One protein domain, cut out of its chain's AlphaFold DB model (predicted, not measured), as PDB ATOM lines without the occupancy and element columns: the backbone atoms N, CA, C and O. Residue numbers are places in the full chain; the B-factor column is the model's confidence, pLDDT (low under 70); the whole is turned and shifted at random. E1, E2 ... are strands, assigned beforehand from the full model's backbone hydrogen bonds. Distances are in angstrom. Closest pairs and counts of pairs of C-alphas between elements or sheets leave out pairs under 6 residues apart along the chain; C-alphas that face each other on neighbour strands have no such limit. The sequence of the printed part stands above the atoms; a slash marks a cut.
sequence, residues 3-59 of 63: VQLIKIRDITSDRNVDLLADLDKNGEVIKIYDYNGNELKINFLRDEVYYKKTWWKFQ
ATOM      1  N   VAL A   3     -15.884  -8.714   5.302       92.62
ATOM      2  CA  VAL A   3     -16.573  -8.991   6.564       92.62
ATOM      3  C   VAL A   3     -16.961 -10.466   6.590       92.62
ATOM      4  O   VAL A   3     -17.585 -10.949   5.644       92.62
ATOM      5  N   GLN A   4     -16.634 -11.177   7.665       94.44
ATOM      6  CA  GLN A   4     -17.105 -12.546   7.889       94.44
ATOM      7  C   GLN A   4     -17.381 -12.824   9.365       94.44
ATOM      8  O   GLN A   4     -16.901 -12.115  10.248       94.44
ATOM      9  N   LEU A   5     -18.146 -13.882   9.627       95.94
ATOM     10  CA  LEU A   5     -18.306 -14.416  10.974       95.94
ATOM     11  C   LEU A   5     -17.049 -15.194  11.374       95.94
ATOM     12  O   LEU A   5     -16.576 -16.045  10.622       95.94
ATOM     13  N   ILE A   6     -16.527 -14.904  12.562       96.12
ATOM     14  CA  ILE A   6     -15.413 -15.622  13.177       96.12
ATOM     15  C   ILE A   6     -15.854 -16.217  14.505       96.12
ATOM     16  O   ILE A   6     -16.667 -15.635  15.224       96.12
ATOM     17  N   LYS A   7     -15.255 -17.349  14.862       96.06
ATOM     18  CA  LYS A   7     -15.513 -18.006  16.137       96.06
ATOM     19  C   LYS A   7     -14.590 -17.463  17.221       96.06
ATOM     20  O   LYS A   7     -13.367 -17.466  17.066       96.06
ATOM     21  N   ILE A   8     -15.183 -17.052  18.334       95.56
ATOM     22  CA  ILE A   8     -14.483 -16.691  19.566       95.56
ATOM     23  C   ILE A   8     -14.775 -17.746  20.637       95.56
ATOM     24  O   ILE A   8     -15.901 -18.236  20.728       95.56
ATOM     25  N   ARG A   9     -13.777 -18.103  21.450       95.38
ATOM     26  CA  ARG A   9     -13.874 -19.128  22.499       95.38
ATOM     27  C   ARG A   9     -13.551 -18.555  23.869       95.38
ATOM     28  O   ARG A   9     -12.529 -17.894  24.055       95.38
ATOM     29  N   ASP A  10     -14.391 -18.862  24.842       92.69
ATOM     30  CA  ASP A  10     -14.096 -18.634  26.250       92.69
ATOM     31  C   ASP A  10     -13.341 -19.851  26.788       92.69
ATOM     32  O   ASP A  10     -13.866 -20.962  26.801       92.69
ATOM     33  N   ILE A  11     -12.099 -19.642  27.228       82.81
ATOM     34  CA  ILE A  11     -11.255 -20.715  27.775       82.81
ATOM     35  C   ILE A  11     -11.831 -21.256  29.093       82.81
ATOM     36  O   ILE A  11     -11.630 -22.420  29.421       82.81
ATOM     37  N   THR A  12     -12.535 -20.422  29.859       82.38
ATOM     38  CA  THR A  12     -13.017 -20.774  31.203       82.38
ATOM     39  C   THR A  12     -14.329 -21.546  31.175       82.38
ATOM     40  O   THR A  12     -14.524 -22.444  31.988       82.38
ATOM     41  N   SER A  13     -15.224 -21.213  30.239       83.62
ATOM     42  CA  SER A  13     -16.554 -21.824  30.134       83.62
ATOM     43  C   SER A  13     -16.705 -22.801  28.964       83.62
ATOM     44  O   SER A  13     -17.775 -23.384  28.801       83.62
ATOM     45  N   ASP A  14     -15.655 -22.963  28.152       83.88
ATOM     46  CA  ASP A  14     -15.614 -23.758  26.915       83.88
ATOM     47  C   ASP A  14     -16.719 -23.418  25.898       83.88
ATOM     48  O   ASP A  14     -17.130 -24.222  25.060       83.88
ATOM     49  N   ARG A  15     -17.230 -22.188  25.967       91.44
ATOM     50  CA  ARG A  15     -18.270 -21.700  25.064       91.44
ATOM     51  C   ARG A  15     -17.654 -21.091  23.824       91.44
ATOM     52  O   ARG A  15     -16.582 -20.496  23.872       91.44
ATOM     53  N   ASN A  16     -18.393 -21.189  22.726       94.50
ATOM     54  CA  ASN A  16     -18.045 -20.568  21.458       94.50
ATOM     55  C   ASN A  16     -19.160 -19.610  21.034       94.50
ATOM     56  O   ASN A  16     -20.337 -19.892  21.267       94.50
ATOM     57  N   VAL A  17     -18.788 -18.484  20.433       95.06
ATOM     58  CA  VAL A  17     -19.713 -17.479  19.894       95.06
ATOM     59  C   VAL A  17     -19.196 -17.037  18.531       95.06
ATOM     60  O   VAL A  17     -17.992 -16.872  18.363       95.06
ATOM     61  N   ASP A  18     -20.097 -16.828  17.576       96.44
ATOM     62  CA  ASP A  18     -19.747 -16.298  16.260       96.44
ATOM     63  C   ASP A  18     -20.004 -14.786  16.217       96.44
ATOM     64  O   ASP A  18     -21.127 -14.341  16.469       96.44
ATOM     65  N   LEU A  19     -18.975 -13.993  15.914       96.44
ATOM     66  CA  LEU A  19     -19.039 -12.529  15.817       96.44
ATOM     67  C   LEU A  19     -18.581 -12.048  14.442       96.44
ATOM     68  O   LEU A  19     -17.767 -12.699  13.794       96.44
ATOM     69  N   LEU A  20     -19.084 -10.893  14.006       96.75
ATOM     70  CA  LEU A  20     -18.644 -10.276  12.755       96.75
ATOM     71  C   LEU A  20     -17.235  -9.712  12.916       96.75
ATOM     72  O   LEU A  20     -16.923  -9.099  13.934       96.75
ATOM     73  N   ALA A  21     -16.405  -9.876  11.895       97.31
ATOM     74  CA  ALA A  21     -15.060  -9.335  11.858       97.31
ATOM     75  C   ALA A  21     -14.687  -8.855  10.459       97.31
ATOM     76  O   ALA A  21     -15.056  -9.481   9.465       97.31
ATOM     77  N   ASP A  22     -13.915  -7.773  10.402       96.88
ATOM     78  CA  ASP A  22     -13.225  -7.361   9.185       96.88
ATOM     79  C   ASP A  22     -11.886  -8.071   9.083       96.88
ATOM     80  O   ASP A  22     -11.126  -8.143  10.056       96.88
ATOM     81  N   LEU A  23     -11.588  -8.542   7.878       96.00
ATOM     82  CA  LEU A  23     -10.327  -9.173   7.535       96.00
ATOM     83  C   LEU A  23      -9.558  -8.331   6.521       96.00
ATOM     84  O   LEU A  23     -10.131  -7.733   5.597       96.00
ATOM     85  N   ASP A  24      -8.239  -8.320   6.674       95.00
ATOM     86  CA  ASP A  24      -7.323  -7.762   5.691       95.00
ATOM     87  C   ASP A  24      -7.218  -8.658   4.437       95.00
ATOM     88  O   ASP A  24      -7.842  -9.712   4.315       95.00
ATOM     89  N   LYS A  25      -6.411  -8.233   3.459       93.38
ATOM     90  CA  LYS A  25      -6.188  -8.988   2.210       93.38
ATOM     91  C   LYS A  25      -5.489 -10.345   2.405       93.38
ATOM     92  O   LYS A  25      -5.459 -11.135   1.469       93.38
ATOM     93  N   ASN A  26      -4.901 -10.584   3.574       92.94
ATOM     94  CA  ASN A  26      -4.190 -11.807   3.936       92.94
ATOM     95  C   ASN A  26      -5.052 -12.743   4.809       92.94
ATOM     96  O   ASN A  26      -4.564 -13.799   5.221       92.94
ATOM     97  N   GLY A  27      -6.302 -12.358   5.098       93.56
ATOM     98  CA  GLY A  27      -7.215 -13.090   5.976       93.56
ATOM     99  C   GLY A  27      -6.976 -12.840   7.469       93.56
ATOM    100  O   GLY A  27      -7.484 -13.592   8.301       93.56
ATOM    101  N   GLU A  28      -6.193 -11.824   7.840       95.62
ATOM    102  CA  GLU A  28      -5.998 -11.451   9.239       95.62
ATOM    103  C   GLU A  28      -7.157 -10.591   9.735       95.62
ATOM    104  O   GLU A  28      -7.510  -9.585   9.121       95.62
ATOM    105  N   VAL A  29      -7.726 -10.964  10.876       96.31
ATOM    106  CA  VAL A  29      -8.734 -10.180  11.586       96.31
ATOM    107  C   VAL A  29      -8.118  -8.852  12.010       96.31
ATOM    108  O   VAL A  29      -7.115  -8.825  12.722       96.31
ATOM    109  N   ILE A  30      -8.746  -7.755  11.600       96.56
ATOM    110  CA  ILE A  30      -8.344  -6.389  11.953       96.56
ATOM    111  C   ILE A  30      -9.359  -5.701  12.867       96.56
ATOM    112  O   ILE A  30      -8.982  -4.808  13.624       96.56
ATOM    113  N   LYS A  31     -10.630  -6.115  12.826       97.25
ATOM    114  CA  LYS A  31     -11.713  -5.600  13.678       97.25
ATOM    115  C   LYS A  31     -12.718  -6.700  13.978       97.25
ATOM    116  O   LYS A  31     -12.893  -7.591  13.157       97.25
ATOM    117  N   ILE A  32     -13.386  -6.618  15.125       97.62
ATOM    118  CA  ILE A  32     -14.447  -7.536  15.555       97.62
ATOM    119  C   ILE A  32     -15.583  -6.681  16.107       97.62
ATOM    120  O   ILE A  32     -15.325  -5.704  16.809       97.62
ATOM    121  N   TYR A  33     -16.822  -7.059  15.818       97.38
ATOM    122  CA  TYR A  33     -18.021  -6.322  16.188       97.38
ATOM    123  C   TYR A  33     -18.971  -7.182  17.022       97.38
ATOM    124  O   TYR A  33     -19.057  -8.400  16.841       97.38
ATOM    125  N   ASP A  34     -19.706  -6.548  17.935       94.88
ATOM    126  CA  ASP A  34     -20.857  -7.184  18.574       94.88
ATOM    127  C   ASP A  34     -22.058  -7.280  17.613       94.88
ATOM    128  O   ASP A  34     -22.044  -6.771  16.493       94.88
ATOM    129  N   TYR A  35     -23.139  -7.920  18.062       92.56
ATOM    130  CA  TYR A  35     -24.370  -8.036  17.270       92.56
ATOM    131  C   TYR A  35     -25.106  -6.706  17.045       92.56
ATOM    132  O   TYR A  35     -26.023  -6.659  16.232       92.56
ATOM    133  N   ASN A  36     -24.719  -5.636  17.742       93.62
ATOM    134  CA  ASN A  36     -25.257  -4.294  17.540       93.62
ATOM    135  C   ASN A  36     -24.391  -3.469  16.568       93.62
ATOM    136  O   ASN A  36     -24.719  -2.317  16.302       93.62
ATOM    137  N   GLY A  37     -23.292  -4.033  16.052       93.50
ATOM    138  CA  GLY A  37     -22.349  -3.347  15.168       93.50
ATOM    139  C   GLY A  37     -21.304  -2.493  15.895       93.50
ATOM    140  O   GLY A  37     -20.588  -1.736  15.242       93.50
ATOM    141  N   ASN A  38     -21.179  -2.599  17.221       96.25
ATOM    142  CA  ASN A  38     -20.149  -1.882  17.973       96.25
ATOM    143  C   ASN A  38     -18.798  -2.586  17.837       96.25
ATOM    144  O   ASN A  38     -18.703  -3.791  18.072       96.25
ATOM    145  N   GLU A  39     -17.747  -1.825  17.532       96.88
ATOM    146  CA  GLU A  39     -16.374  -2.333  17.503       96.88
ATOM    147  C   GLU A  39     -15.933  -2.755  18.914       96.88
ATOM    148  O   GLU A  39     -16.049  -2.004  19.887       96.88
ATOM    149  N   LEU A  40     -15.438  -3.983  19.029       97.19
ATOM    150  CA  LEU A  40     -14.958  -4.556  20.276       97.19
ATOM    151  C   LEU A  40     -13.465  -4.302  20.457       97.19
ATOM    152  O   LEU A  40     -12.684  -4.267  19.509       97.19
ATOM    153  N   LYS A  41     -13.043  -4.201  21.718       97.56
ATOM    154  CA  LYS A  41     -11.626  -4.064  22.060       97.56
ATOM    155  C   LYS A  41     -10.886  -5.372  21.786       97.56
ATOM    156  O   LYS A  41     -11.222  -6.403  22.370       97.56
ATOM    157  N   ILE A  42      -9.829  -5.298  20.980       97.00
ATOM    158  CA  ILE A  42      -8.966  -6.432  20.634       97.00
ATOM    159  C   ILE A  42      -7.596  -6.280  21.298       97.00
ATOM    160  O   ILE A  42      -7.035  -5.189  21.380       97.00
ATOM    161  N   ASN A  43      -7.046  -7.396  21.760       96.19
ATOM    162  CA  ASN A  43      -5.662  -7.549  22.171       96.19
ATOM    163  C   ASN A  43      -4.946  -8.494  21.195       96.19
ATOM    164  O   ASN A  43      -4.968  -9.712  21.372       96.19
ATOM    165  N   PHE A  44      -4.286  -7.922  20.187       93.69
ATOM    166  CA  PHE A  44      -3.554  -8.675  19.160       93.69
ATOM    167  C   PHE A  44      -2.291  -9.378  19.669       93.69
ATOM    168  O   PHE A  44      -1.799 -10.277  19.005       93.69
ATOM    169  N   LEU A  45      -1.753  -9.005  20.837       93.69
ATOM    170  CA  LEU A  45      -0.607  -9.718  21.421       93.69
ATOM    171  C   LEU A  45      -1.013 -11.080  21.989       93.69
ATOM    172  O   LEU A  45      -0.170 -11.953  22.171       93.69
ATOM    173  N   ARG A  46      -2.296 -11.237  22.331       94.12
ATOM    174  CA  ARG A  46      -2.842 -12.447  22.951       94.12
ATOM    175  C   ARG A  46      -3.928 -13.103  22.107       94.12
ATOM    176  O   ARG A  46      -4.475 -14.103  22.560       94.12
ATOM    177  N   ASP A  47      -4.258 -12.549  20.945       95.62
ATOM    178  CA  ASP A  47      -5.396 -12.961  20.118       95.62
ATOM    179  C   ASP A  47      -6.693 -13.065  20.939       95.62
ATOM    180  O   ASP A  47      -7.401 -14.075  20.936       95.62
ATOM    181  N   GLU A  48      -6.968 -12.018  21.724       96.19
ATOM    182  CA  GLU A  48      -8.137 -11.932  22.602       96.19
ATOM    183  C   GLU A  48      -9.045 -10.758  22.222       96.19
ATOM    184  O   GLU A  48      -8.572  -9.678  21.876       96.19
ATOM    185  N   VAL A  49     -10.357 -10.936  22.340       96.81
ATOM    186  CA  VAL A  49     -11.366  -9.882  22.180       96.81
ATOM    187  C   VAL A  49     -12.185  -9.744  23.455       96.81
ATOM    188  O   VAL A  49     -12.540 -10.734  24.098       96.81
ATOM    189  N   TYR A  50     -12.471  -8.508  23.855       96.62
ATOM    190  CA  TYR A  50     -13.266  -8.230  25.041       96.62
ATOM    191  C   TYR A  50     -14.756  -8.234  24.694       96.62
ATOM    192  O   TYR A  50     -15.254  -7.314  24.045       96.62
ATOM    193  N   TYR A  51     -15.473  -9.262  25.140       95.06
ATOM    194  CA  TYR A  51     -16.890  -9.466  24.850       95.06
ATOM    195  C   TYR A  51     -17.644  -9.918  26.103       95.06
ATOM    196  O   TYR A  51     -17.184 -10.779  26.853       95.06
ATOM    197  N   LYS A  52     -18.817  -9.317  26.355       92.62
ATOM    198  CA  LYS A  52     -19.662  -9.599  27.537       92.62
ATOM    199  C   LYS A  52     -18.890  -9.587  28.868       92.62
ATOM    200  O   LYS A  52     -19.118 -10.421  29.736       92.62
ATOM    201  N   LYS A  53     -18.009  -8.595  29.031       92.12
ATOM    202  CA  LYS A  53     -17.151  -8.375  30.211       92.12
ATOM    203  C   LYS A  53     -16.048  -9.422  30.446       92.12
ATOM    204  O   LYS A  53     -15.390  -9.369  31.483       92.12
ATOM    205  N   THR A  54     -15.786 -10.292  29.474       93.25
ATOM    206  CA  THR A  54     -14.759 -11.344  29.540       93.25
ATOM    207  C   THR A  54     -13.829 -11.250  28.328       93.25
ATOM    208  O   THR A  54     -14.221 -10.744  27.278       93.25
ATOM    209  N   TRP A  55     -12.588 -11.721  28.460       95.38
ATOM    210  CA  TRP A  55     -11.665 -11.878  27.332       95.38
ATOM    211  C   TRP A  55     -11.848 -13.250  26.683       95.38
ATOM    212  O   TRP A  55     -11.706 -14.275  27.346       95.38
ATOM    213  N   TRP A  56     -12.145 -13.257  25.389       96.25
ATOM    214  CA  TRP A  56     -12.356 -14.459  24.584       96.25
ATOM    215  C   TRP A  56     -11.217 -14.610  23.589       96.25
ATOM    216  O   TRP A  56     -10.781 -13.620  23.011       96.25
ATOM    217  N   LYS A  57     -10.748 -15.834  23.356       96.50
ATOM    218  CA  LYS A  57      -9.743 -16.122  22.329       96.50
ATOM    219  C   LYS A  57     -10.376 -16.155  20.950       96.50
ATOM    220  O   LYS A  57     -11.489 -16.652  20.801       96.50
ATOM    221  N   PHE A  58      -9.645 -15.711  19.944       96.06
ATOM    222  CA  PHE A  58     -10.006 -15.895  18.543       96.06
ATOM    223  C   PHE A  58      -8.769 -16.288  17.735       96.06
ATOM    224  O   PHE A  58      -7.642 -16.168  18.205       96.06
ATOM    225  N   GLN A  59      -8.970 -16.785  16.517       95.38
ATOM    226  CA  GLN A  59      -7.863 -17.075  15.611       95.38
ATOM    227  C   GLN A  59      -7.551 -15.824  14.784       95.38
ATOM    228  O   GLN A  59      -8.408 -15.348  14.042       95.38
TER     229      GLN A  59
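Overview. This is residues 3 to 59 of the 63 residues of an uncharacterized protein of Acinetobacter baumannii (UniProt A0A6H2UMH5). One five-strand sheet is curled like part of a barrel and folded back on itself into two leaves, E3 and E2 facing E5 and E4, with E1 as the hinge. The curl is not closed: edge strands E3 and E4 do not pair, and the long link between them, residues 34 to 47, joins the two leaves. The printed part has 57 residues with no named helix and strands E1 to E5, in the antiparallel order E3 E2 E1 E5 E4, class all strand. It is compact, with a radius of gyration of the C-alphas of 10.5 A, and spans 32 by 25 by 16 A.

Arrangement. E1, residues 3 to 9, and E2, residues 16 to 23, form a hairpin; N 6 and O 19 are 2.8 A apart. E2 bends by 62 degrees at residue 20. E3, residues 29 to 33, forms a hairpin with E2, with N 33 and O 20 2.8 A apart; E1 E2 E3 are a meander, each strand the antiparallel neighbour of the one before. On the other side of E1, E5, residues 54 to 58, is antiparallel, with N 9 and O 57 2.8 A apart. E4, residues 48 to 51, forms a hairpin with E5, with N 49 and O 56 2.8 A apart. The closest C-alphas of E3 and E4, Ile 32 and Val 49, are 7.7 A apart. E2 and E4 are apart.

Along the chain. E1 begins at C-alpha 3 (-16.573, -8.991, 6.564) and is 19.1 A long; E2 is 19.6 A, E3 11.1 A, E4 9.4 A. E5, 12.8 A, ends at C-alpha 58 (-10.006, -15.895, 18.543).

Size, cuts and confidence. The C-alphas farthest apart, Ser 13 and Lys 25, are 32.4 A apart. The printed part has no cut, and no printed residue is under 70.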